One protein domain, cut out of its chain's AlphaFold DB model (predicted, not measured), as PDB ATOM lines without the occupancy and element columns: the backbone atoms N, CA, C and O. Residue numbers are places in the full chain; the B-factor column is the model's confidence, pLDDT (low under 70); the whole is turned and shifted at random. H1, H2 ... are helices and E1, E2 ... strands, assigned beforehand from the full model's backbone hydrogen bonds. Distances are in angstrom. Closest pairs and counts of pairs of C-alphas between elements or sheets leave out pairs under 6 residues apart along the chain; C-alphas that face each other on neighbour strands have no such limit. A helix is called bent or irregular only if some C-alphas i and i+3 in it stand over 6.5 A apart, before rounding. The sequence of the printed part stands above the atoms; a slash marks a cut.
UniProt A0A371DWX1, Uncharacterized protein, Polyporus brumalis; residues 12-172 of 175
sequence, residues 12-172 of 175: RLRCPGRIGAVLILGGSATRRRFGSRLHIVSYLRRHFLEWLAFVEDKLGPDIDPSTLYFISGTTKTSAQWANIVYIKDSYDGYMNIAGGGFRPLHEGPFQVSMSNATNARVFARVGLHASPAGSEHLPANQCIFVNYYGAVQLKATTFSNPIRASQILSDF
ATOM      1  N   ARG A  12     -21.875  -4.247  -1.368       84.12
ATOM      2  CA  ARG A  12     -21.511  -4.901  -2.622       84.12
ATOM      3  C   ARG A  12     -21.769  -6.396  -2.499       84.12
ATOM      4  O   ARG A  12     -21.114  -7.079  -1.716       84.12
ATOM      5  N   LEU A  13     -22.711  -6.902  -3.284       84.88
ATOM      6  CA  LEU A  13     -23.084  -8.313  -3.311       84.88
ATOM      7  C   LEU A  13     -22.591  -8.952  -4.605       84.88
ATOM      8  O   LEU A  13     -22.763  -8.396  -5.690       84.88
ATOM      9  N   ARG A  14     -21.981 -10.134  -4.499       90.19
ATOM     10  CA  ARG A  14     -21.622 -10.932  -5.674       90.19
ATOM     11  C   ARG A  14     -22.880 -11.581  -6.248       90.19
ATOM     12  O   ARG A  14     -23.654 -12.191  -5.513       90.19
ATOM     13  N   CYS A  15     -23.047 -11.483  -7.560       85.19
ATOM     14  CA  CYS A  15     -24.206 -11.978  -8.293       85.19
ATOM     15  C   CYS A  15     -23.787 -13.121  -9.234       85.19
ATOM     16  O   CYS A  15     -23.497 -12.871 -10.411       85.19
ATOM     17  N   PRO A  16     -23.699 -14.366  -8.726       80.81
ATOM     18  CA  PRO A  16     -23.346 -15.510  -9.551       80.81
ATOM     19  C   PRO A  16     -24.482 -15.846 -10.526       80.81
ATOM     20  O   PRO A  16     -25.645 -15.924 -10.139       80.81
ATOM     21  N   GLY A  17     -24.131 -16.096 -11.787       86.38
ATOM     22  CA  GLY A  17     -25.093 -16.477 -12.822       86.38
ATOM     23  C   GLY A  17     -25.723 -15.290 -13.550       86.38
ATOM     24  O   GLY A  17     -25.456 -14.131 -13.255       86.38
ATOM     25  N   ARG A  18     -26.527 -15.588 -14.572       84.56
ATOM     26  CA  ARG A  18     -27.091 -14.581 -15.487       84.56
ATOM     27  C   ARG A  18     -28.373 -13.929 -14.976       84.56
ATOM     28  O   ARG A  18     -28.691 -12.821 -15.382       84.56
ATOM     29  N   ILE A  19     -29.114 -14.604 -14.102       86.06
ATOM     30  CA  ILE A  19     -30.384 -14.125 -13.550       86.06
ATOM     31  C   ILE A  19     -30.398 -14.447 -12.063       86.06
ATOM     32  O   ILE A  19     -30.019 -15.551 -11.669       86.06
ATOM     33  N   GLY A  20     -30.864 -13.512 -11.243       82.12
ATOM     34  CA  GLY A  20     -31.053 -13.763  -9.823       82.12
ATOM     35  C   GLY A  20     -31.901 -12.704  -9.142       82.12
ATOM     36  O   GLY A  20     -32.261 -11.688  -9.736       82.12
ATOM     37  N   ALA A  21     -32.216 -12.967  -7.878       85.19
ATOM     38  CA  ALA A  21     -32.962 -12.057  -7.026       85.19
ATOM     39  C   ALA A  21     -32.344 -11.996  -5.624       85.19
ATOM     40  O   ALA A  21     -31.756 -12.971  -5.150       85.19
ATOM     41  N   VAL A  22     -32.483 -10.847  -4.969       83.94
ATOM     42  CA  VAL A  22     -31.978 -10.554  -3.629       83.94
ATOM     43  C   VAL A  22     -33.097  -9.888  -2.836       83.94
ATOM     44  O   VAL A  22     -33.679  -8.908  -3.291       83.94
ATOM     45  N   LEU A  23     -33.382 -10.412  -1.643       85.00
ATOM     46  CA  LEU A  23     -34.280  -9.785  -0.675       85.00
ATOM     47  C   LEU A  23     -33.447  -9.224   0.479       85.00
ATOM     48  O   LEU A  23     -32.759  -9.977   1.166       85.00
ATOM     49  N   ILE A  24     -33.526  -7.913   0.683       83.31
ATOM     50  CA  ILE A  24     -32.887  -7.176   1.771       83.31
ATOM     51  C   ILE A  24     -33.962  -6.830   2.792       83.31
ATOM     52  O   ILE A  24     -35.039  -6.360   2.430       83.31
ATOM     53  N   LEU A  25     -33.656  -7.059   4.063       81.31
ATOM     54  CA  LEU A  25     -34.540  -6.784   5.186       81.31
ATOM     55  C   LEU A  25     -33.823  -5.813   6.125       81.31
ATOM     56  O   LEU A  25     -32.692  -6.074   6.526       81.31
ATOM     57  N   GLY A  26     -34.475  -4.705   6.473       77.06
ATOM     58  CA  GLY A  26     -33.953  -3.699   7.404       77.06
ATOM     59  C   GLY A  26     -34.080  -4.093   8.879       77.06
ATOM     60  O   GLY A  26     -33.700  -3.328   9.758       77.06
ATOM     61  N   GLY A  27     -34.629  -5.272   9.171       77.06
ATOM     62  CA  GLY A  27     -34.837  -5.757  10.527       77.06
ATOM     63  C   GLY A  27     -35.239  -7.225  10.559       77.06
ATOM     64  O   GLY A  27     -35.127  -7.947   9.564       77.06
ATOM     65  N   SER A  28     -35.711  -7.669  11.722       80.94
ATOM     66  CA  SER A  28     -36.131  -9.051  11.932       80.94
ATOM     67  C   SER A  28     -37.263  -9.452  10.986       80.94
ATOM     68  O   SER A  28     -38.186  -8.682  10.697       80.94
ATOM     69  N   ALA A  29     -37.207 -10.696  10.524       82.75
ATOM     70  CA  ALA A  29     -38.273 -11.296   9.743       82.75
ATOM     71  C   ALA A  29     -38.492 -12.746  10.154       82.75
ATOM     72  O   ALA A  29     -37.550 -13.489  10.435       82.75
ATOM     73  N   THR A  30     -39.750 -13.169  10.138       84.38
ATOM     74  CA  THR A  30     -40.121 -14.568  10.322       84.38
ATOM     75  C   THR A  30     -40.315 -15.210   8.963       84.38
ATOM     76  O   THR A  30     -41.193 -14.820   8.192       84.38
ATOM     77  N   ARG A  31     -39.511 -16.232   8.671       84.81
ATOM     78  CA  ARG A  31     -39.610 -17.000   7.432       84.81
ATOM     79  C   ARG A  31     -40.255 -18.353   7.693       84.81
ATOM     80  O   ARG A  31     -39.815 -19.094   8.566       84.81
ATOM     81  N   ARG A  32     -41.249 -18.711   6.882       83.81
ATOM     82  CA  ARG A  32     -41.789 -20.073   6.789       83.81
ATOM     83  C   ARG A  32     -41.594 -20.587   5.373       83.81
ATOM     84  O   ARG A  32     -41.866 -19.873   4.411       83.81
ATOM     85  N   ARG A  33     -41.098 -21.812   5.222       79.75
ATOM     86  CA  ARG A  33     -40.871 -22.420   3.908       79.75
ATOM     87  C   ARG A  33     -41.185 -23.904   3.976       79.75
ATOM     88  O   ARG A  33     -40.735 -24.585   4.891       79.75
ATOM     89  N   PHE A  34     -41.900 -24.402   2.978       77.50
ATOM     90  CA  PHE A  34     -42.017 -25.835   2.754       77.50
ATOM     91  C   PHE A  34     -40.758 -26.298   2.009       77.50
ATOM     92  O   PHE A  34     -40.466 -25.827   0.911       77.50
ATOM     93  N   GLY A  35     -39.952 -27.148   2.653       71.44
ATOM     94  CA  GLY A  35     -38.608 -27.498   2.171       71.44
ATOM     95  C   GLY A  35     -38.568 -28.551   1.060       71.44
ATOM     96  O   GLY A  35     -37.617 -28.585   0.284       71.44
ATOM     97  N   SER A  36     -39.595 -29.399   0.942       82.62
ATOM     98  CA  SER A  36     -39.590 -30.493  -0.035       82.62
ATOM     99  C   SER A  36     -40.197 -30.059  -1.364       82.62
ATOM    100  O   SER A  36     -41.407 -30.147  -1.574       82.62
ATOM    101  N   ARG A  37     -39.332 -29.634  -2.294       77.94
ATOM    102  CA  ARG A  37     -39.722 -29.344  -3.682       77.94
ATOM    103  C   ARG A  37     -40.454 -30.524  -4.318       77.94
ATOM    104  O   ARG A  37     -41.471 -30.318  -4.969       77.94
ATOM    105  N   LEU A  38     -39.952 -31.745  -4.123       77.75
ATOM    106  CA  LEU A  38     -40.565 -32.947  -4.689       77.75
ATOM    107  C   LEU A  38     -41.974 -33.167  -4.139       77.75
ATOM    108  O   LEU A  38     -42.882 -33.418  -4.921       77.75
ATOM    109  N   HIS A  39     -42.186 -33.007  -2.830       81.69
ATOM    110  CA  HIS A  39     -43.527 -33.151  -2.256       81.69
ATOM    111  C   HIS A  39     -44.475 -32.058  -2.740       81.69
ATOM    112  O   HIS A  39     -45.607 -32.370  -3.087       81.69
ATOM    113  N   ILE A  40     -44.011 -30.807  -2.827       79.69
ATOM    114  CA  ILE A  40     -44.824 -29.696  -3.338       79.69
ATOM    115  C   ILE A  40     -45.233 -29.959  -4.787       79.69
ATOM    116  O   ILE A  40     -46.410 -29.888  -5.113       79.69
ATOM    117  N   VAL A  41     -44.283 -30.318  -5.653       81.44
ATOM    118  CA  VAL A  41     -44.570 -30.590  -7.068       81.44
ATOM    119  C   VAL A  41     -45.495 -31.796  -7.223       81.44
ATOM    120  O   VAL A  41     -46.432 -31.741  -8.015       81.44
ATOM    121  N   SER A  42     -45.266 -32.875  -6.472       82.31
ATOM    122  CA  SER A  42     -46.132 -34.058  -6.502       82.31
ATOM    123  C   SER A  42     -47.549 -33.749  -6.019       82.31
ATOM    124  O   SER A  42     -48.508 -34.193  -6.646       82.31
ATOM    125  N   TYR A  43     -47.686 -32.959  -4.952       84.12
ATOM    126  CA  TYR A  43     -48.978 -32.494  -4.452       84.12
ATOM    127  C   TYR A  43     -49.694 -31.635  -5.498       84.12
ATOM    128  O   TYR A  43     -50.832 -31.927  -5.854       84.12
ATOM    129  N   LEU A  44     -49.003 -30.642  -6.067       82.19
ATOM    130  CA  LEU A  44     -49.574 -29.770  -7.092       82.19
ATOM    131  C   LEU A  44     -50.057 -30.553  -8.302       82.19
ATOM    132  O   LEU A  44     -51.180 -30.354  -8.735       82.19
ATOM    133  N   ARG A  45     -49.252 -31.490  -8.812       82.50
ATOM    134  CA  ARG A  45     -49.647 -32.334  -9.947       82.50
ATOM    135  C   ARG A  45     -50.888 -33.166  -9.660       82.50
ATOM    136  O   ARG A  45     -51.712 -33.332 -10.548       82.50
ATOM    137  N   ARG A  46     -50.999 -33.706  -8.444       86.69
ATOM    138  CA  ARG A  46     -52.118 -34.570  -8.056       86.69
ATOM    139  C   ARG A  46     -53.423 -33.793  -7.906       86.69
ATOM    140  O   ARG A  46     -54.459 -34.308  -8.293       86.69
ATOM    141  N   HIS A  47     -53.355 -32.573  -7.380       85.31
ATOM    142  CA  HIS A  47     -54.536 -31.788  -7.016       85.31
ATOM    143  C   HIS A  47     -54.810 -30.617  -7.969       85.31
ATOM    144  O   HIS A  47     -55.685 -29.805  -7.699       85.31
ATOM    145  N   PHE A  48     -54.073 -30.489  -9.079       83.62
ATOM    146  CA  PHE A  48     -54.148 -29.303  -9.939       83.62
ATOM    147  C   PHE A  48     -55.559 -29.021 -10.464       83.62
ATOM    148  O   PHE A  48     -56.002 -27.880 -10.420       83.62
ATOM    149  N   LEU A  49     -56.270 -30.053 -10.930       84.19
ATOM    150  CA  LEU A  49     -57.630 -29.899 -11.454       84.19
ATOM    151  C   LEU A  49     -58.625 -29.482 -10.364       84.19
ATOM    152  O   LEU A  49     -59.495 -28.660 -10.623       84.19
ATOM    153  N   GLU A  50     -58.469 -29.998  -9.142       86.69
ATOM    154  CA  GLU A  50     -59.288 -29.602  -7.988       86.69
ATOM    155  C   GLU A  50     -59.036 -28.133  -7.620       86.69
ATOM    156  O   GLU A  50     -59.977 -27.384  -7.364       86.69
ATOM    157  N   TRP A  51     -57.770 -27.701  -7.647       84.19
ATOM    158  CA  TRP A  51     -57.401 -26.302  -7.437       84.19
ATOM    159  C   TRP A  51     -57.964 -25.390  -8.523       84.19
ATOM    160  O   TRP A  51     -58.487 -24.329  -8.194       84.19
ATOM    161  N   LEU A  52     -57.877 -25.792  -9.793       82.81
ATOM    162  CA  LEU A  52     -58.421 -25.014 -10.903       82.81
ATOM    163  C   LEU A  52     -59.943 -24.873 -10.778       82.81
ATOM    164  O   LEU A  52     -60.433 -23.753 -10.804       82.81
ATOM    165  N   ALA A  53     -60.660 -25.969 -10.520       85.56
ATOM    166  CA  ALA A  53     -62.109 -25.947 -10.321       85.56
ATOM    167  C   ALA A  53     -62.527 -25.065  -9.128       85.56
ATOM    168  O   ALA A  53     -63.497 -24.318  -9.215       85.56
ATOM    169  N   PHE A  54     -61.782 -25.109  -8.017       85.88
ATOM    170  CA  PHE A  54     -62.019 -24.221  -6.875       85.88
ATOM    171  C   PHE A  54     -61.814 -22.745  -7.239       85.88
ATOM    172  O   PHE A  54     -62.581 -21.881  -6.816       85.88
ATOM    173  N   VAL A  55     -60.762 -22.447  -8.000       83.75
ATOM    174  CA  VAL A  55     -60.453 -21.084  -8.429       83.75
ATOM    175  C   VAL A  55     -61.509 -20.571  -9.408       83.75
ATOM    176  O   VAL A  55     -61.984 -19.453  -9.228       83.75
ATOM    177  N   GLU A  56     -61.938 -21.391 -10.366       85.00
ATOM    178  CA  GLU A  56     -63.027 -21.072 -11.296       85.00
ATOM    179  C   GLU A  56     -64.351 -20.801 -10.561       85.00
ATOM    180  O   GLU A  56     -65.030 -19.821 -10.864       85.00
ATOM    181  N   ASP A  57     -64.683 -21.599  -9.539       86.81
ATOM    182  CA  ASP A  57     -65.874 -21.399  -8.697       86.81
ATOM    183  C   ASP A  57     -65.832 -20.079  -7.908       86.81
ATOM    184  O   ASP A  57     -66.853 -19.415  -7.731       86.81
ATOM    185  N   LYS A  58     -64.653 -19.674  -7.415       84.81
ATOM    186  CA  LYS A  58     -64.519 -18.495  -6.540       84.81
ATOM    187  C   LYS A  58     -64.228 -17.190  -7.263       84.81
ATOM    188  O   LYS A  58     -64.638 -16.138  -6.775       84.81
ATOM    189  N   LEU A  59     -63.480 -17.240  -8.356       78.38
ATOM    190  CA  LEU A  59     -62.955 -16.066  -9.052       78.38
ATOM    191  C   LEU A  59     -63.481 -15.949 -10.496       78.38
ATOM    192  O   LEU A  59     -63.285 -14.905 -11.114       78.38
ATOM    193  N   GLY A  60     -64.193 -16.963 -11.002       77.19
ATOM    194  CA  GLY A  60     -64.839 -16.970 -12.316       77.19
ATOM    195  C   GLY A  60     -64.130 -17.853 -13.359       77.19
ATOM    196  O   GLY A  60     -62.975 -18.231 -13.176       77.19
ATOM    197  N   PRO A  61     -64.811 -18.176 -14.475       73.88
ATOM    198  CA  PRO A  61     -64.374 -19.195 -15.439       73.88
ATOM    199  C   PRO A  61     -63.191 -18.794 -16.343       73.88
ATOM    200  O   PRO A  61     -62.623 -19.654 -17.007       73.88
ATOM    201  N   ASP A  62     -62.791 -17.519 -16.373       77.81
ATOM    202  CA  ASP A  62     -61.808 -16.992 -17.341       77.81
ATOM    203  C   ASP A  62     -60.380 -16.879 -16.778       77.81
ATOM    204  O   ASP A  62     -59.597 -16.003 -17.159       77.81
ATOM    205  N   ILE A  63     -60.016 -17.753 -15.841       75.50
ATOM    206  CA  ILE A  63     -58.695 -17.707 -15.211       75.50
ATOM    207  C   ILE A  63     -57.725 -18.539 -16.026       75.50
ATOM    208  O   ILE A  63     -57.788 -19.766 -16.038       75.50
ATOM    209  N   ASP A  64     -56.786 -17.861 -16.685       78.25
ATOM    210  CA  ASP A  64     -55.702 -18.532 -17.389       78.25
ATOM    211  C   ASP A  64     -54.857 -19.334 -16.382       78.25
ATOM    212  O   ASP A  64     -54.198 -18.734 -15.521       78.25
ATOM    213  N   PRO A  65     -54.798 -20.675 -16.495       72.12
ATOM    214  CA  PRO A  65     -54.009 -21.504 -15.593       72.12
ATOM    215  C   PRO A  65     -52.528 -21.108 -15.555       72.12
ATOM    216  O   PRO A  65     -51.865 -21.341 -14.548       72.12
ATOM    217  N   SER A  66     -52.007 -20.483 -16.619       73.31
ATOM    218  CA  SER A  66     -50.621 -20.004 -16.683       73.31
ATOM    219  C   SER A  66     -50.315 -18.871 -15.694       73.31
ATOM    220  O   SER A  66     -49.153 -18.640 -15.358       73.31
ATOM    221  N   THR A  67     -51.358 -18.209 -15.189       74.69
ATOM    222  CA  THR A  67     -51.280 -17.117 -14.211       74.69
ATOM    223  C   THR A  67     -51.395 -17.603 -12.765       74.69
ATOM    224  O   THR A  67     -51.276 -16.808 -11.831       74.69
ATOM    225  N   LEU A  68     -51.602 -18.909 -12.551       76.38
ATOM    226  CA  LEU A  68     -51.713 -19.482 -11.215       76.38
ATOM    227  C   LEU A  68     -50.333 -19.714 -10.599       76.38
ATOM    228  O   LEU A  68     -49.498 -20.466 -11.115       76.38
ATOM    229  N   TYR A  69     -50.137 -19.120  -9.424       79.31
ATOM    230  CA  TYR A  69     -48.931 -19.273  -8.622       79.31
ATOM    231  C   TYR A  69     -49.240 -19.974  -7.306       79.31
ATOM    232  O   TYR A  69     -50.036 -19.504  -6.495       79.31
ATOM    233  N   PHE A  70     -48.549 -21.081  -7.047       79.19
ATOM    234  CA  PHE A  70     -48.582 -21.730  -5.746       79.19
ATOM    235  C   PHE A  70     -47.482 -21.189  -4.845       79.19
ATOM    236  O   PHE A  70     -46.296 -21.394  -5.112       79.19
ATOM    237  N   ILE A  71     -47.862 -20.554  -3.742       82.00
ATOM    238  CA  ILE A  71     -46.930 -20.006  -2.758       82.00
ATOM    239  C   ILE A  71     -46.498 -21.098  -1.772       82.00
ATOM    240  O   ILE A  71     -47.296 -21.613  -0.997       82.00
ATOM    241  N   SER A  72     -45.202 -21.416  -1.738       80.25
ATOM    242  CA  SER A  72     -44.642 -22.454  -0.858       80.25
ATOM    243  C   SER A  72     -43.850 -21.905   0.329       80.25
ATOM    244  O   SER A  72     -43.042 -22.610   0.952       80.25
ATOM    245  N   GLY A  73     -43.998 -20.622   0.620       81.25
ATOM    246  CA  GLY A  73     -43.349 -20.006   1.758       81.25
ATOM    247  C   GLY A  73     -43.611 -18.518   1.841       81.25
ATOM    248  O   GLY A  73     -43.924 -17.864   0.852       81.25
ATOM    249  N   THR A  74     -43.424 -17.987   3.038       83.94
ATOM    250  CA  THR A  74     -43.715 -16.603   3.385       83.94
ATOM    251  C   THR A  74     -42.546 -16.025   4.168       83.94
ATOM    252  O   THR A  74     -41.880 -16.727   4.934       83.94
ATOM    253  N   THR A  75     -42.263 -14.747   3.953       83.56
ATOM    254  CA  THR A  75     -41.374 -13.964   4.816       83.56
ATOM    255  C   THR A  75     -42.189 -12.803   5.350       83.56
ATOM    256  O   THR A  75     -42.704 -12.020   4.562       83.56
ATOM    257  N   LYS A  76     -42.354 -12.728   6.670       86.12
ATOM    258  CA  LYS A  76     -43.094 -11.655   7.337       86.12
ATOM    259  C   LYS A  76     -42.130 -10.713   8.032       86.12
ATOM    260  O   LYS A  76     -41.256 -11.188   8.755       86.12
ATOM    261  N   THR A  77     -42.288  -9.411   7.835       82.44
ATOM    262  CA  THR A  77     -41.462  -8.394   8.494       82.44
ATOM    263  C   THR A  77     -42.262  -7.128   8.782       82.44
ATOM    264  O   THR A  77     -43.212  -6.816   8.065       82.44
ATOM    265  N   SER A  78     -41.848  -6.414   9.826       79.62
ATOM    266  CA  SER A  78     -42.317  -5.069  10.169       79.62
ATOM    267  C   SER A  78     -41.345  -3.962   9.795       79.62
ATOM    268  O   SER A  78     -41.663  -2.786   9.957       79.62
ATOM    269  N   ALA A  79     -40.175  -4.329   9.275       76.94
ATOM    270  CA  ALA A  79     -39.161  -3.396   8.827       76.94
ATOM    271  C   ALA A  79     -39.289  -3.102   7.325       76.94
ATOM    272  O   ALA A  79     -39.969  -3.811   6.578       76.94
ATOM    273  N   GLN A  80     -38.565  -2.073   6.881       79.50
ATOM    274  CA  GLN A  80     -38.340  -1.818   5.461       79.50
ATOM    275  C   GLN A  80     -37.713  -3.043   4.790       79.50
ATOM    276  O   GLN A  80     -36.877  -3.743   5.373       79.50
ATOM    277  N   TRP A  81     -38.077  -3.277   3.536       82.38
ATOM    278  CA  TRP A  81     -37.478  -4.322   2.719       82.38
ATOM    279  C   TRP A  81     -37.225  -3.820   1.305       82.38
ATOM    280  O   TRP A  81     -37.920  -2.931   0.819       82.38
ATOM    281  N   ALA A  82     -36.241  -4.409   0.633       83.94
ATOM    282  CA  ALA A  82     -36.033  -4.234  -0.797       83.94
ATOM    283  C   ALA A  82     -35.916  -5.590  -1.478       83.94
ATOM    284  O   ALA A  82     -35.160  -6.455  -1.043       83.94
ATOM    285  N   ASN A  83     -36.646  -5.760  -2.571       84.31
ATOM    286  CA  ASN A  83     -36.487  -6.884  -3.476       84.31
ATOM    287  C   ASN A  83     -35.816  -6.376  -4.747       84.31
ATOM    288  O   ASN A  83     -36.290  -5.422  -5.361       84.31
ATOM    289  N   ILE A  84     -34.708  -7.004  -5.118       85.06
ATOM    290  CA  ILE A  84     -33.910  -6.650  -6.279       85.06
ATOM    291  C   ILE A  84     -33.819  -7.868  -7.184       85.06
ATOM    292  O   ILE A  84     -33.425  -8.942  -6.739       85.06
ATOM    293  N   VAL A  85     -34.096  -7.687  -8.466       86.88
ATOM    294  CA  VAL A  85     -33.902  -8.693  -9.510       86.88
ATOM    295  C   VAL A  85     -32.873  -8.175 -10.494       86.88
ATOM    296  O   VAL A  85     -32.886  -6.995 -10.850       86.88
ATOM    297  N   TYR A  86     -31.998  -9.057 -10.963       85.88
ATOM    298  CA  TYR A  86     -31.045  -8.733 -12.013       85.88
ATOM    299  C   TYR A  86     -31.091  -9.750 -13.151       85.88
ATOM    300  O   TYR A  86     -31.289 -10.947 -12.936       85.88
ATOM    301  N   ILE A  87     -30.856  -9.249 -14.362       88.56
ATOM    302  CA  ILE A  87     -30.451 -10.031 -15.530       88.56
ATOM    303  C   ILE A  87     -29.139  -9.456 -16.046       88.56
ATOM    304  O   ILE A  87     -28.982  -8.240 -16.087       88.56
ATOM    305  N   LYS A  88     -28.225 -10.314 -16.480       89.38
ATOM    306  CA  LYS A  88     -26.986  -9.954 -17.164       89.38
ATOM    307  C   LYS A  88     -26.553 -11.075 -18.105       89.38
ATOM    308  O   LYS A  88     -26.845 -12.242 -17.854       89.38
ATOM    309  N   ASP A  89     -25.790 -10.737 -19.137       89.62
ATOM    310  CA  ASP A  89     -25.273 -11.738 -20.088       89.62
ATOM    311  C   ASP A  89     -23.994 -12.428 -19.573       89.62
ATOM    312  O   ASP A  89     -23.645 -13.548 -19.959       89.62
ATOM    313  N   SER A  90     -23.314 -11.767 -18.643       87.62
ATOM    314  CA  SER A  90     -22.097 -12.233 -17.973       87.62
ATOM    315  C   SER A  90     -22.387 -13.256 -16.865       87.62
ATOM    316  O   SER A  90     -23.436 -13.237 -16.220       87.62
ATOM    317  N   TYR A  91     -21.437 -14.154 -16.590       83.31
ATOM    318  CA  TYR A  91     -21.552 -15.121 -15.485       83.31
ATOM    319  C   TYR A  91     -21.148 -14.543 -14.125       83.31
ATOM    320  O   TYR A  91     -21.640 -15.014 -13.100       83.31
ATOM    321  N   ASP A  92     -20.360 -13.467 -14.116       84.12
ATOM    322  CA  ASP A  92     -19.956 -12.741 -12.907       84.12
ATOM    323  C   ASP A  92     -20.504 -11.310 -12.907       84.12
ATOM    324  O   ASP A  92     -21.057 -10.857 -13.910       84.12
ATOM    325  N   GLY A  93     -20.467 -10.646 -11.761       88.25
ATOM    326  CA  GLY A  93     -20.976  -9.291 -11.603       88.25
ATOM    327  C   GLY A  93     -21.245  -8.953 -10.147       88.25
ATOM    328  O   GLY A  93     -21.441  -9.831  -9.304       88.25
ATOM    329  N   TYR A  94     -21.270  -7.659  -9.858       90.56
ATOM    330  CA  TYR A  94     -21.495  -7.158  -8.511       90.56
ATOM    331  C   TYR A  94     -22.646  -6.173  -8.490       90.56
ATOM    332  O   TYR A  94     -22.643  -5.192  -9.234       90.56
ATOM    333  N   MET A  95     -23.599  -6.431  -7.606       88.56
ATOM    334  CA  MET A  95     -24.667  -5.508  -7.273       88.56
ATOM    335  C   MET A  95     -24.170  -4.537  -6.209       88.56
ATOM    336  O   MET A  95     -23.671  -4.962  -5.168       88.56
ATOM    337  N   ASN A  96     -24.310  -3.245  -6.482       89.19
ATOM    338  CA  ASN A  96     -24.001  -2.176  -5.547       89.19
ATOM    339  C   ASN A  96     -25.314  -1.563  -5.071       89.19
ATOM    340  O   ASN A  96     -26.113  -1.105  -5.890       89.19
ATOM    341  N   ILE A  97     -25.513  -1.554  -3.758       84.00
ATOM    342  CA  ILE A  97     -26.689  -0.990  -3.101       84.00
ATOM    343  C   ILE A  97     -26.245   0.228  -2.294       84.00
ATOM    344  O   ILE A  97     -25.274   0.151  -1.536       84.00
ATOM    345  N   ALA A  98     -26.949   1.340  -2.473       81.00
ATOM    346  CA  ALA A  98     -26.721   2.589  -1.759       81.00
ATOM    347  C   ALA A  98     -28.056   3.211  -1.311       81.00
ATOM    348  O   ALA A  98     -29.075   3.049  -1.979       81.00
ATOM    349  N   GLY A  99     -28.035   3.941  -0.193       70.94
ATOM    350  CA  GLY A  99     -29.210   4.640   0.343       70.94
ATOM    351  C   GLY A  99     -30.319   3.714   0.867       70.94
ATOM    352  O   GLY A  99     -30.122   2.509   1.031       70.94
ATOM    353  N   GLY A 100     -31.496   4.284   1.135       63.25
ATOM    354  CA  GLY A 100     -32.716   3.524   1.414       63.25
ATOM    355  C   GLY A 100     -32.963   3.093   2.861       63.25
ATOM    356  O   GLY A 100     -33.721   2.154   3.051       63.25
ATOM    357  N   GLY A 101     -32.358   3.717   3.877       57.75
ATOM    358  CA  GLY A 101     -32.820   3.567   5.269       57.75
ATOM    359  C   GLY A 101     -32.680   2.181   5.916       57.75
ATOM    360  O   GLY A 101     -33.061   2.019   7.072       57.75
ATOM    361  N   PHE A 102     -32.059   1.194   5.252       61.72
ATOM    362  CA  PHE A 102     -31.824  -0.157   5.801       61.72
ATOM    363  C   PHE A 102     -30.948  -0.181   7.070       61.72
ATOM    364  O   PHE A 102     -30.745  -1.237   7.669       61.72
ATOM    365  N   ARG A 103     -30.418   0.982   7.473       53.66
ATOM    366  CA  ARG A 103     -29.798   1.288   8.766       53.66
ATOM    367  C   ARG A 103     -30.178   2.727   9.162       53.66
ATOM    368  O   ARG A 103     -30.296   3.565   8.268       53.66
ATOM    369  N   PRO A 104     -30.251   3.052  10.466       46.03
ATOM    370  CA  PRO A 104     -30.697   4.363  10.956       46.03
ATOM    371  C   PRO A 104     -29.795   5.566  10.602       46.03
ATOM    372  O   PRO A 104     -30.103   6.674  11.009       46.03
ATOM    373  N   LEU A 105     -28.699   5.383   9.852       43.91
ATOM    374  CA  LEU A 105     -27.773   6.464   9.468       43.91
ATOM    375  C   LEU A 105     -27.839   6.887   7.987       43.91
ATOM    376  O   LEU A 105     -27.108   7.795   7.600       43.91
ATOM    377  N   HIS A 106     -28.677   6.264   7.146       52.00
ATOM    378  CA  HIS A 106     -28.755   6.615   5.718       52.00
ATOM    379  C   HIS A 106     -30.151   7.039   5.288       52.00
ATOM    380  O   HIS A 106     -30.934   6.237   4.776       52.00
ATOM    381  N   GLU A 107     -30.416   8.333   5.429       56.28
ATOM    382  CA  GLU A 107     -31.462   9.013   4.675       56.28
ATOM    383  C   GLU A 107     -30.965   9.268   3.247       56.28
ATOM    384  O   GLU A 107     -29.874   9.790   3.020       56.28
ATOM    385  N   GLY A 108     -31.737   8.824   2.262       64.06
ATOM    386  CA  GLY A 108     -31.407   8.993   0.853       64.06
ATOM    387  C   GLY A 108     -32.152   7.998  -0.028       64.06
ATOM    388  O   GLY A 108     -32.573   6.942   0.461       64.06
ATOM    389  N   PRO A 109     -32.325   8.311  -1.324       70.81
ATOM    390  CA  PRO A 109     -33.041   7.440  -2.240       70.81
ATOM    391  C   PRO A 109     -32.354   6.080  -2.305       70.81
ATOM    392  O   PRO A 109     -31.132   5.988  -2.429       70.81
ATOM    393  N   PHE A 110     -33.149   5.017  -2.220       80.12
ATOM    394  CA  PHE A 110     -32.656   3.674  -2.464       80.12
ATOM    395  C   PHE A 110     -32.191   3.558  -3.918       80.12
ATOM    396  O   PHE A 110     -32.963   3.779  -4.852       80.12
ATOM    397  N   GLN A 111     -30.921   3.220  -4.102       83.94
ATOM    398  CA  GLN A 111     -30.284   3.095  -5.403       83.94
ATOM    399  C   GLN A 111     -29.613   1.737  -5.525       83.94
ATOM    400  O   GLN A 111     -28.894   1.280  -4.634       83.94
ATOM    401  N   VAL A 112     -29.814   1.113  -6.680       86.31
ATOM    402  CA  VAL A 112     -29.181  -0.153  -7.024       86.31
ATOM    403  C   VAL A 112     -28.562  -0.032  -8.403       86.31
ATOM    404  O   VAL A 112     -29.184   0.459  -9.340       86.31
ATOM    405  N   SER A 113     -27.332  -0.513  -8.531       88.88
ATOM    406  CA  SER A 113     -26.636  -0.628  -9.810       88.88
ATOM    407  C   SER A 113     -25.894  -1.957  -9.900       88.88
ATOM    408  O   SER A 113     -25.661  -2.625  -8.891       88.88
ATOM    409  N   MET A 114     -25.503  -2.347 -11.113       89.56
ATOM    410  CA  MET A 114     -24.570  -3.451 -11.327       89.56
ATOM    411  C   MET A 114     -23.258  -2.960 -11.926       89.56
ATOM    412  O   MET A 114     -23.220  -2.026 -12.718       89.56
ATOM    413  N   SER A 115     -22.180  -3.631 -11.541       90.69
ATOM    414  CA  SER A 115     -20.822  -3.420 -12.037       90.69
ATOM    415  C   SER A 115     -20.204  -4.753 -12.446       90.69
ATOM    416  O   SER A 115     -20.631  -5.809 -11.969       90.69
ATOM    417  N   ASN A 116     -19.198  -4.702 -13.322       88.94
ATOM    418  CA  ASN A 116     -18.558  -5.889 -13.897       88.94
ATOM    419  C   ASN A 116     -19.567  -6.854 -14.556       88.94
ATOM    420  O   ASN A 116     -19.483  -8.066 -14.383       88.94
ATOM    421  N   ALA A 117     -20.572  -6.301 -15.244       87.25
ATOM    422  CA  ALA A 117     -21.621  -7.065 -15.902       87.25
ATOM    423  C   ALA A 117     -21.996  -6.428 -17.245       87.25
ATOM    424  O   ALA A 117     -22.199  -5.219 -17.332       87.25
ATOM    425  N   THR A 118     -22.109  -7.248 -18.288       88.69
ATOM    426  CA  THR A 118     -22.555  -6.834 -19.626       88.69
ATOM    427  C   THR A 118     -24.077  -6.893 -19.749       88.69
ATOM    428  O   THR A 118     -24.705  -7.830 -19.246       88.69
ATOM    429  N   ASN A 119     -24.659  -5.884 -20.415       88.19
ATOM    430  CA  ASN A 119     -26.104  -5.749 -20.664       88.19
ATOM    431  C   ASN A 119     -26.972  -5.950 -19.411       88.19
ATOM    432  O   ASN A 119     -28.052  -6.541 -19.465       88.19
ATOM    433  N   ALA A 120     -26.479  -5.480 -18.262       87.44
ATOM    434  CA  ALA A 120     -27.154  -5.686 -16.996       87.44
ATOM    435  C   ALA A 120     -28.451  -4.869 -16.924       87.44
ATOM    436  O   ALA A 120     -28.460  -3.660 -17.154       87.44
ATOM    437  N   ARG A 121     -29.543  -5.532 -16.551       88.88
ATOM    438  CA  ARG A 121     -30.821  -4.912 -16.203       88.88
ATOM    439  C   ARG A 121     -31.099  -5.208 -14.746       88.88
ATOM    440  O   ARG A 121     -31.062  -6.368 -14.338       88.88
ATOM    441  N   VAL A 122     -31.375  -4.163 -13.982       84.94
ATOM    442  CA  VAL A 122     -31.671  -4.266 -12.558       84.94
ATOM    443  C   VAL A 122     -33.023  -3.646 -12.310       84.94
ATOM    444  O   VAL A 122     -33.330  -2.570 -12.817       84.94
ATOM    445  N   PHE A 123     -33.818  -4.336 -11.516       83.94
ATOM    446  CA  PHE A 123     -35.140  -3.899 -11.130       83.94
ATOM    447  C   PHE A 123     -35.237  -4.016  -9.628       83.94
ATOM    448  O   PHE A 123     -34.791  -5.014  -9.062       83.94
ATOM    449  N   ALA A 124     -35.814  -3.012  -8.986       81.81
ATOM    450  CA  ALA A 124     -35.971  -3.055  -7.552       81.81
ATOM    451  C   ALA A 124     -37.327  -2.521  -7.106       81.81
ATOM    452  O   ALA A 124     -37.896  -1.622  -7.720       81.81
ATOM    453  N   ARG A 125     -37.829  -3.110  -6.025       81.81
ATOM    454  CA  ARG A 125     -39.027  -2.688  -5.304       81.81
ATOM    455  C   ARG A 125     -38.674  -2.522  -3.839       81.81
ATOM    456  O   ARG A 125     -37.925  -3.335  -3.303       81.81
ATOM    457  N   VAL A 126     -39.230  -1.496  -3.210       80.31
ATOM    458  CA  VAL A 126     -39.006  -1.179  -1.800       80.31
ATOM    459  C   VAL A 126     -40.354  -1.162  -1.088       80.31
ATOM    460  O   VAL A 126     -41.313  -0.587  -1.601       80.31
ATOM    461  N   GLY A 127     -40.428  -1.827   0.062       73.75
ATOM    462  CA  GLY A 127     -41.576  -1.817   0.965       73.75
ATOM    463  C   GLY A 127     -41.495  -0.703   2.004       73.75
ATOM    464  O   GLY A 127     -40.414  -0.197   2.296       73.75
ATOM    465  N   LEU A 128     -42.656  -0.325   2.545       69.38
ATOM    466  CA  LEU A 128     -42.920   0.984   3.148       69.38
ATOM    467  C   LEU A 128     -41.909   1.473   4.208       69.38
ATOM    468  O   LEU A 128     -41.447   0.711   5.060       69.38
ATOM    469  N   HIS A 129     -41.690   2.795   4.188       59.44
ATOM    470  CA  HIS A 129     -41.106   3.612   5.252       59.44
ATOM    471  C   HIS A 129     -42.032   3.681   6.478       59.44
ATOM    472  O   HIS A 129     -43.252   3.702   6.330       59.44
ATOM    473  N   ALA A 130     -41.458   3.732   7.684       48.62
ATOM    474  CA  ALA A 130     -42.208   3.929   8.922       48.62
ATOM    475  C   ALA A 130     -43.134   5.157   8.821       48.62
ATOM    476  O   ALA A 130     -42.721   6.210   8.335       48.62
ATOM    477  N   SER A 131     -44.379   5.000   9.277       43.72
ATOM    478  CA  SER A 131     -45.338   6.099   9.412       43.72
ATOM    479  C   SER A 131     -44.732   7.212  10.282       43.72
ATOM    480  O   SER A 131     -44.112   6.886  11.303       43.72
ATOM    481  N   PRO A 132     -44.875   8.503   9.921       45.91
ATOM    482  CA  PRO A 132     -44.492   9.592  10.809       45.91
ATOM    483  C   PRO A 132     -45.245   9.438  12.136       45.91
ATOM    484  O   PRO A 132     -46.426   9.094  12.164       45.91
ATOM    485  N   ALA A 133     -44.517   9.624  13.238       44.66
ATOM    486  CA  ALA A 133     -44.990   9.419  14.601       44.66
ATOM    487  C   ALA A 133     -46.399  10.006  14.816       44.66
ATOM    488  O   ALA A 133     -46.584  11.214  14.702       44.66
ATOM    489  N   GLY A 134     -47.388   9.154  15.126       47.94
ATOM    490  CA  GLY A 134     -48.727   9.615  15.518       47.94
ATOM    491  C   GLY A 134     -49.925   8.748  15.118       47.94
ATOM    492  O   GLY A 134     -51.019   9.010  15.603       47.94
ATOM    493  N   SER A 135     -49.770   7.718  14.281       47.91
ATOM    494  CA  SER A 135     -50.874   6.803  13.941       47.91
ATOM    495  C   SER A 135     -50.758   5.494  14.725       47.91
ATOM    496  O   SER A 135     -49.687   4.883  14.755       47.91
ATOM    497  N   GLU A 136     -51.847   5.108  15.396       45.62
ATOM    498  CA  GLU A 136     -51.971   3.909  16.226       45.62
ATOM    499  C   GLU A 136     -51.367   2.669  15.550       45.62
ATOM    500  O   GLU A 136     -51.650   2.319  14.404       45.62
ATOM    501  N   HIS A 137     -50.458   2.039  16.287       49.84
ATOM    502  CA  HIS A 137     -49.456   1.108  15.798       49.84
ATOM    503  C   HIS A 137     -50.063  -0.270  15.496       49.84
ATOM    504  O   HIS A 137     -49.930  -1.205  16.285       49.84
ATOM    505  N   LEU A 138     -50.703  -0.434  14.334       49.50
ATOM    506  CA  LEU A 138     -50.793  -1.773  13.758       49.50
ATOM    507  C   LEU A 138     -49.360  -2.211  13.420       49.50
ATOM    508  O   LEU A 138     -48.677  -1.506  12.668       49.50
ATOM    509  N   PRO A 139     -48.865  -3.342  13.956       54.38
ATOM    510  CA  PRO A 139     -47.556  -3.835  13.567       54.38
ATOM    511  C   PRO A 139     -47.598  -4.085  12.064       54.38
ATOM    512  O   PRO A 139     -48.435  -4.855  11.584       54.38
ATOM    513  N   ALA A 140     -46.720  -3.414  11.318       57.09
ATOM    514  CA  ALA A 140     -46.559  -3.669   9.896       57.09
ATOM    515  C   ALA A 140     -46.263  -5.169   9.736       57.09
ATOM    516  O   ALA A 140     -45.197  -5.645  10.094       57.09
ATOM    517  N   ASN A 141     -47.233  -5.955   9.285       69.00
ATOM    518  CA  ASN A 141     -47.084  -7.397   9.105       69.00
ATOM    519  C   ASN A 141     -46.966  -7.671   7.609       69.00
ATOM    520  O   ASN A 141     -47.794  -8.367   7.021       69.00
ATOM    521  N   GLN A 142     -45.948  -7.075   6.987       77.31
ATOM    522  CA  GLN A 142     -45.765  -7.130   5.541       77.31
ATOM    523  C   GLN A 142     -45.426  -8.566   5.136       77.31
ATOM    524  O   GLN A 142     -44.497  -9.167   5.686       77.31
ATOM    525  N   CYS A 143     -46.193  -9.129   4.200       80.38
ATOM    526  CA  CYS A 143     -46.018 -10.494   3.717       80.38
ATOM    527  C   CYS A 143     -45.305 -10.495   2.362       80.38
ATOM    528  O   CYS A 143     -45.813  -9.985   1.370       80.38
ATOM    529  N   ILE A 144     -44.124 -11.110   2.321       80.88
ATOM    530  CA  ILE A 144     -43.281 -11.188   1.130       80.88
ATOM    531  C   ILE A 144     -43.249 -12.637   0.636       80.88
ATOM    532  O   ILE A 144     -42.754 -13.543   1.325       80.88
ATOM    533  N   PHE A 145     -43.751 -12.856  -0.578       79.50
ATOM    534  CA  PHE A 145     -43.829 -14.172  -1.210       79.50
ATOM    535  C   PHE A 145     -42.735 -14.333  -2.274       79.50
ATOM    536  O   PHE A 145     -42.915 -14.039  -3.447       79.50
ATOM    537  N   VAL A 146     -41.565 -14.824  -1.857       73.00
ATOM    538  CA  VAL A 146     -40.427 -15.100  -2.766       73.00
ATOM    539  C   VAL A 146     -40.325 -16.568  -3.191       73.00
ATOM    540  O   VAL A 146     -39.399 -16.949  -3.899       73.00
ATOM    541  N   ASN A 147     -41.226 -17.422  -2.699       74.12
ATOM    542  CA  ASN A 147     -41.201 -18.862  -2.953       74.12
ATOM    543  C   ASN A 147     -42.512 -19.262  -3.593       74.12
ATOM    544  O   ASN A 147     -43.504 -19.444  -2.887       74.12
ATOM    545  N   TYR A 148     -42.498 -19.391  -4.910       74.75
ATOM    546  CA  TYR A 148     -43.676 -19.767  -5.663       74.75
ATOM    547  C   TYR A 148     -43.348 -20.776  -6.758       74.75
ATOM    548  O   TYR A 148     -42.196 -20.926  -7.173       74.75
ATOM    549  N   TYR A 149     -44.383 -21.472  -7.211       73.06
ATOM    550  CA  TYR A 149     -44.365 -22.353  -8.368       73.06
ATOM    551  C   TYR A 149     -45.429 -21.856  -9.337       73.06
ATOM    552  O   TYR A 149     -46.599 -21.804  -8.971       73.06
ATOM    553  N   GLY A 150     -45.024 -21.486 -10.550       69.06
ATOM    554  CA  GLY A 150     -45.973 -21.226 -11.625       69.06
ATOM    555  C   GLY A 150     -46.561 -22.538 -12.129       69.06
ATOM    556  O   GLY A 150     -45.832 -23.520 -12.319       69.06
ATOM    557  N   ALA A 151     -47.868 -22.551 -12.358       62.47
ATOM    558  CA  ALA A 151     -48.543 -23.625 -13.061       62.47
ATOM    559  C   ALA A 151     -48.226 -23.528 -14.561       62.47
ATOM    560  O   ALA A 151     -49.040 -23.126 -15.384       62.47
ATOM    561  N   VAL A 152     -47.001 -23.887 -14.950       55.12
ATOM    562  CA  VAL A 152     -46.725 -24.130 -16.368       55.12
ATOM    563  C   VAL A 152     -47.595 -25.315 -16.761       55.12
ATOM    564  O   VAL A 152     -47.502 -26.354 -16.100       55.12
ATOM    565  N   GLN A 153     -48.439 -25.144 -17.792       43.94
ATOM    566  CA  GLN A 153     -49.228 -26.220 -18.397       43.94
ATOM    567  C   GLN A 153     -48.405 -27.505 -18.337       43.94
ATOM    568  O   GLN A 153     -47.329 -27.579 -18.934       43.94
ATOM    569  N   LEU A 154     -48.891 -28.498 -17.589       41.34
ATOM    570  CA  LEU A 154     -48.328 -29.845 -17.531       41.34
ATOM    571  C   LEU A 154     -48.549 -30.541 -18.888       41.34
ATOM    572  O   LEU A 154     -49.096 -31.635 -18.956       41.34
ATOM    573  N   LYS A 155     -48.138 -29.919 -19.999       30.47
ATOM    574  CA  LYS A 155     -47.847 -30.639 -21.226       30.47
ATOM    575  C   LYS A 155     -46.548 -31.370 -20.958       30.47
ATOM    576  O   LYS A 155     -45.506 -30.768 -20.709       30.47
ATOM    577  N   ALA A 156     -46.655 -32.689 -20.916       33.06
ATOM    578  CA  ALA A 156     -45.533 -33.597 -20.834       33.06
ATOM    579  C   ALA A 156     -44.511 -33.246 -21.923       33.06
ATOM    580  O   ALA A 156     -44.713 -33.605 -23.074       33.06
ATOM    581  N   THR A 157     -43.471 -32.482 -21.581       24.06
ATOM    582  CA  THR A 157     -42.083 -32.581 -22.063       24.06
ATOM    583  C   THR A 157     -41.264 -31.380 -21.574       24.06
ATOM    584  O   THR A 157     -41.640 -30.227 -21.732       24.06
ATOM    585  N   THR A 158     -40.118 -31.703 -20.973       26.50
ATOM    586  CA  THR A 158     -38.926 -30.854 -20.821       26.50
ATOM    587  C   THR A 158     -39.060 -29.588 -19.958       26.50
ATOM    588  O   THR A 158     -39.425 -28.504 -20.402       26.50
ATOM    589  N   PHE A 159     -38.633 -29.714 -18.694       32.31
ATOM    590  CA  PHE A 159     -38.299 -28.584 -17.823       32.31
ATOM    591  C   PHE A 159     -37.063 -27.852 -18.354       32.31
ATOM    592  O   PHE A 159     -35.939 -28.110 -17.933       32.31
ATOM    593  N   SER A 160     -37.275 -26.901 -19.249       34.56
ATOM    594  CA  SER A 160     -36.312 -25.841 -19.516       34.56
ATOM    595  C   SER A 160     -37.060 -24.658 -20.102       34.56
ATOM    596  O   SER A 160     -37.353 -24.645 -21.291       34.56
ATOM    597  N   ASN A 161     -37.363 -23.655 -19.283       31.30
ATOM    598  CA  ASN A 161     -37.536 -22.314 -19.819       31.30
ATOM    599  C   ASN A 161     -36.881 -21.286 -18.891       31.30
ATOM    600  O   ASN A 161     -37.101 -21.327 -17.677       31.30
ATOM    601  N   PRO A 162     -36.041 -20.391 -19.442       34.78
ATOM    602  CA  PRO A 162     -35.432 -19.312 -18.690       34.78
ATOM    603  C   PRO A 162     -36.519 -18.288 -18.367       34.78
ATOM    604  O   PRO A 162     -37.126 -17.699 -19.261       34.78
ATOM    605  N   ILE A 163     -36.785 -18.096 -17.078       39.62
ATOM    606  CA  ILE A 163     -37.753 -17.112 -16.597       39.62
ATOM    607  C   ILE A 163     -37.300 -15.723 -17.079       39.62
ATOM    608  O   ILE A 163     -36.199 -15.276 -16.749       39.62
ATOM    609  N   ARG A 164     -38.127 -15.038 -17.878       34.44
ATOM    610  CA  ARG A 164     -37.882 -13.645 -18.287       34.44
ATOM    611  C   ARG A 164     -38.064 -12.749 -17.060       34.44
ATOM    612  O   ARG A 164     -39.088 -12.848 -16.392       34.44
ATOM    613  N   ALA A 165     -37.137 -11.837 -16.747       32.69
ATOM    614  CA  ALA A 165     -37.292 -11.015 -15.531       32.69
ATOM    615  C   ALA A 165     -38.477 -10.044 -15.549       32.69
ATOM    616  O   ALA A 165     -38.843  -9.539 -14.494       32.69
ATOM    617  N   SER A 166     -39.111  -9.821 -16.703       27.84
ATOM    618  CA  SER A 166     -40.401  -9.131 -16.755       27.84
ATOM    619  C   SER A 166     -41.507  -9.908 -16.027       27.84
ATOM    620  O   SER A 166     -42.337  -9.274 -15.391       27.84
ATOM    621  N   GLN A 167     -41.481 -11.250 -16.050       33.72
ATOM    622  CA  GLN A 167     -42.393 -12.104 -15.270       33.72
ATOM    623  C   GLN A 167     -42.015 -12.119 -13.784       33.72
ATOM    624  O   GLN A 167     -42.865 -11.968 -12.919       33.72
ATOM    625  N   ILE A 168     -40.715 -12.127 -13.464       37.28
ATOM    626  CA  ILE A 168     -40.259 -12.074 -12.063       37.28
ATOM    627  C   ILE A 168     -40.820 -10.834 -11.336       37.28
ATOM    628  O   ILE A 168     -41.119 -10.907 -10.151       37.28
ATOM    629  N   LEU A 169     -41.003  -9.705 -12.031       34.06
ATOM    630  CA  LEU A 169     -41.526  -8.467 -11.442       34.06
ATOM    631  C   LEU A 169     -43.054  -8.396 -11.364       34.06
ATOM    632  O   LEU A 169     -43.545  -7.678 -10.494       34.06
ATOM    633  N   SER A 170     -43.797  -9.091 -12.233       34.12
ATOM    634  CA  SER A 170     -45.261  -9.188 -12.126       34.12
ATOM    635  C   SER A 170     -45.699 -10.151 -11.023       34.12
ATOM    636  O   SER A 170     -46.746  -9.942 -10.423       34.12
ATOM    637  N   ASP A 171     -44.870 -11.151 -10.711       36.69
ATOM    638  CA  ASP A 171     -45.283 -12.311  -9.909       36.69
ATOM    639  C   ASP A 171     -44.894 -12.219  -8.424       36.69
ATOM    640  O   ASP A 171     -45.227 -13.100  -7.628       36.69
ATOM    641  N   PHE A 172     -44.206 -11.151  -8.005       39.50
ATOM    642  CA  PHE A 172     -44.082 -10.850  -6.579       39.50
ATOM    643  C   PHE A 172     -45.402 -10.275  -6.072       39.50
ATOM    644  O   PHE A 172     -45.575  -9.057  -5.997       39.50
TER     645      PHE A 172
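What this domain is: This is residues 12 to 172 of the 175 residues of an uncharacterized protein of Polyporus brumalis (UniProt A0A371DWX1). Two small three-stranded sheets, E1 E6 E7 and E2 E5 E8, lie face to face as a sandwich, and a third, twisted sheet, E3 E4 E9, reaches out from one end of it to the bent helix H1, whose two arms make a corner at the far end. The short helix H2 lies over the face of E2 E5 E8 turned away from E1 E6 E7, while residues 132 to 137 and 155 to 160 stick out as loops. The printed part has 161 residues, with two named helices and nine named strands in the order E1 E2 E3 H1 E4 E5 E6 E7 E8 E9 H2; each sheet, in the order of strands given here, is antiparallel, and the class is mixed, helices and strands. The whole is loose, with a radius of gyration of the C-alphas of 18.7 A and spans of 51 by 47 by 29 A.

How they stand to each other: E1, residues 12 to 14, is an edge strand beside E6, residues 94 to 98, with N 13 and O 95 2.9 A apart, within hydrogen-bond range. E6 and E7, residues 111 to 115, form a hairpin, two antiparallel neighbour strands that follow each other; N 96 and O 113 are 2.8 A apart. In the second sheet, E5, residues 81 to 87, is the inner strand between E2, residues 19 to 25, and E8, residues 121 to 126; N 22 and O 84 are 2.8 A apart, as are N 85 and O 123. These two sheets form the sandwich, two sheets face to face: the parts that face each other are 10.0 A centre to centre, and the strands of the one stand at 31 degrees to those of the other. The closest C-alphas of E7 and E8 are those of Ser 113 and Val 122, 6.8 A apart. H2, residues 165 to 170, is on the sheet E2 E5 E8 at a height over the sheet of 9.2 A; it lies over E5 and runs along the strands, at 7 degrees to E5 on the local plane. Its closest C-alpha to E5 is that of Ala 165, 6.9 A from that of Ile 87. In the third sheet, E4, residues 69 to 77, is the inner strand between E3, residues 29 to 33, and E9, residues 142 to 150. N 32 and O 74 are 2.9 A apart, and N 72 and O 147 2.8 A. This sheet is twisted, with C-alphas up to 4.4 A off its best plane; E4 bends by 71 degrees at residue 72 and E9 by 56 degrees at residue 147. E2 and E3 meet only through their link. H1, residues 37 to 59, was assigned as one helix by its hydrogen bonds but is bent, with C-alphas 46 and 49 8.0 A apart; its arms H1a, residues 37 to 46, and H1b, residues 49 to 59, are about perpendicular at 76 degrees. H1a only grazes the sheet E3 E4 E9, with its residues 37 to 44; its closest C-alphas to E4 are those of Ile 40 and Ser 72, 7.7 A apart. H1b is not on that sheet. In H1a, H1b and H2 every O i to N i+4 pair is within hydrogen-bond range.

Where its parts are: E1 begins at C-alpha 12, at (-21.511, -4.901, -2.622). From first to last C-alpha E2 measures 20.5 A, E5 20.4 A, E4 21.6 A, E9 22.2 A and E8 17.0 A. H1a measures 14.1 A, and H1b, 15.0 A long, begins at C-alpha 49, at (-57.630, -29.899, -11.454). H2 ends at C-alpha 170, at (-45.261, -9.188, -12.126).

The domain as a whole: The two C-alphas farthest apart are those of Gly 134 and Thr 157, 56.9 A. The printed part has no cut. The links E6 to E7, E8 to E9 and E9 to H2 are long. The mean pLDDT of the printed part is 71.9, and residues 100 to 108, 128 to 141 and 150 to 172 are under 70; H2 has a mean of 33.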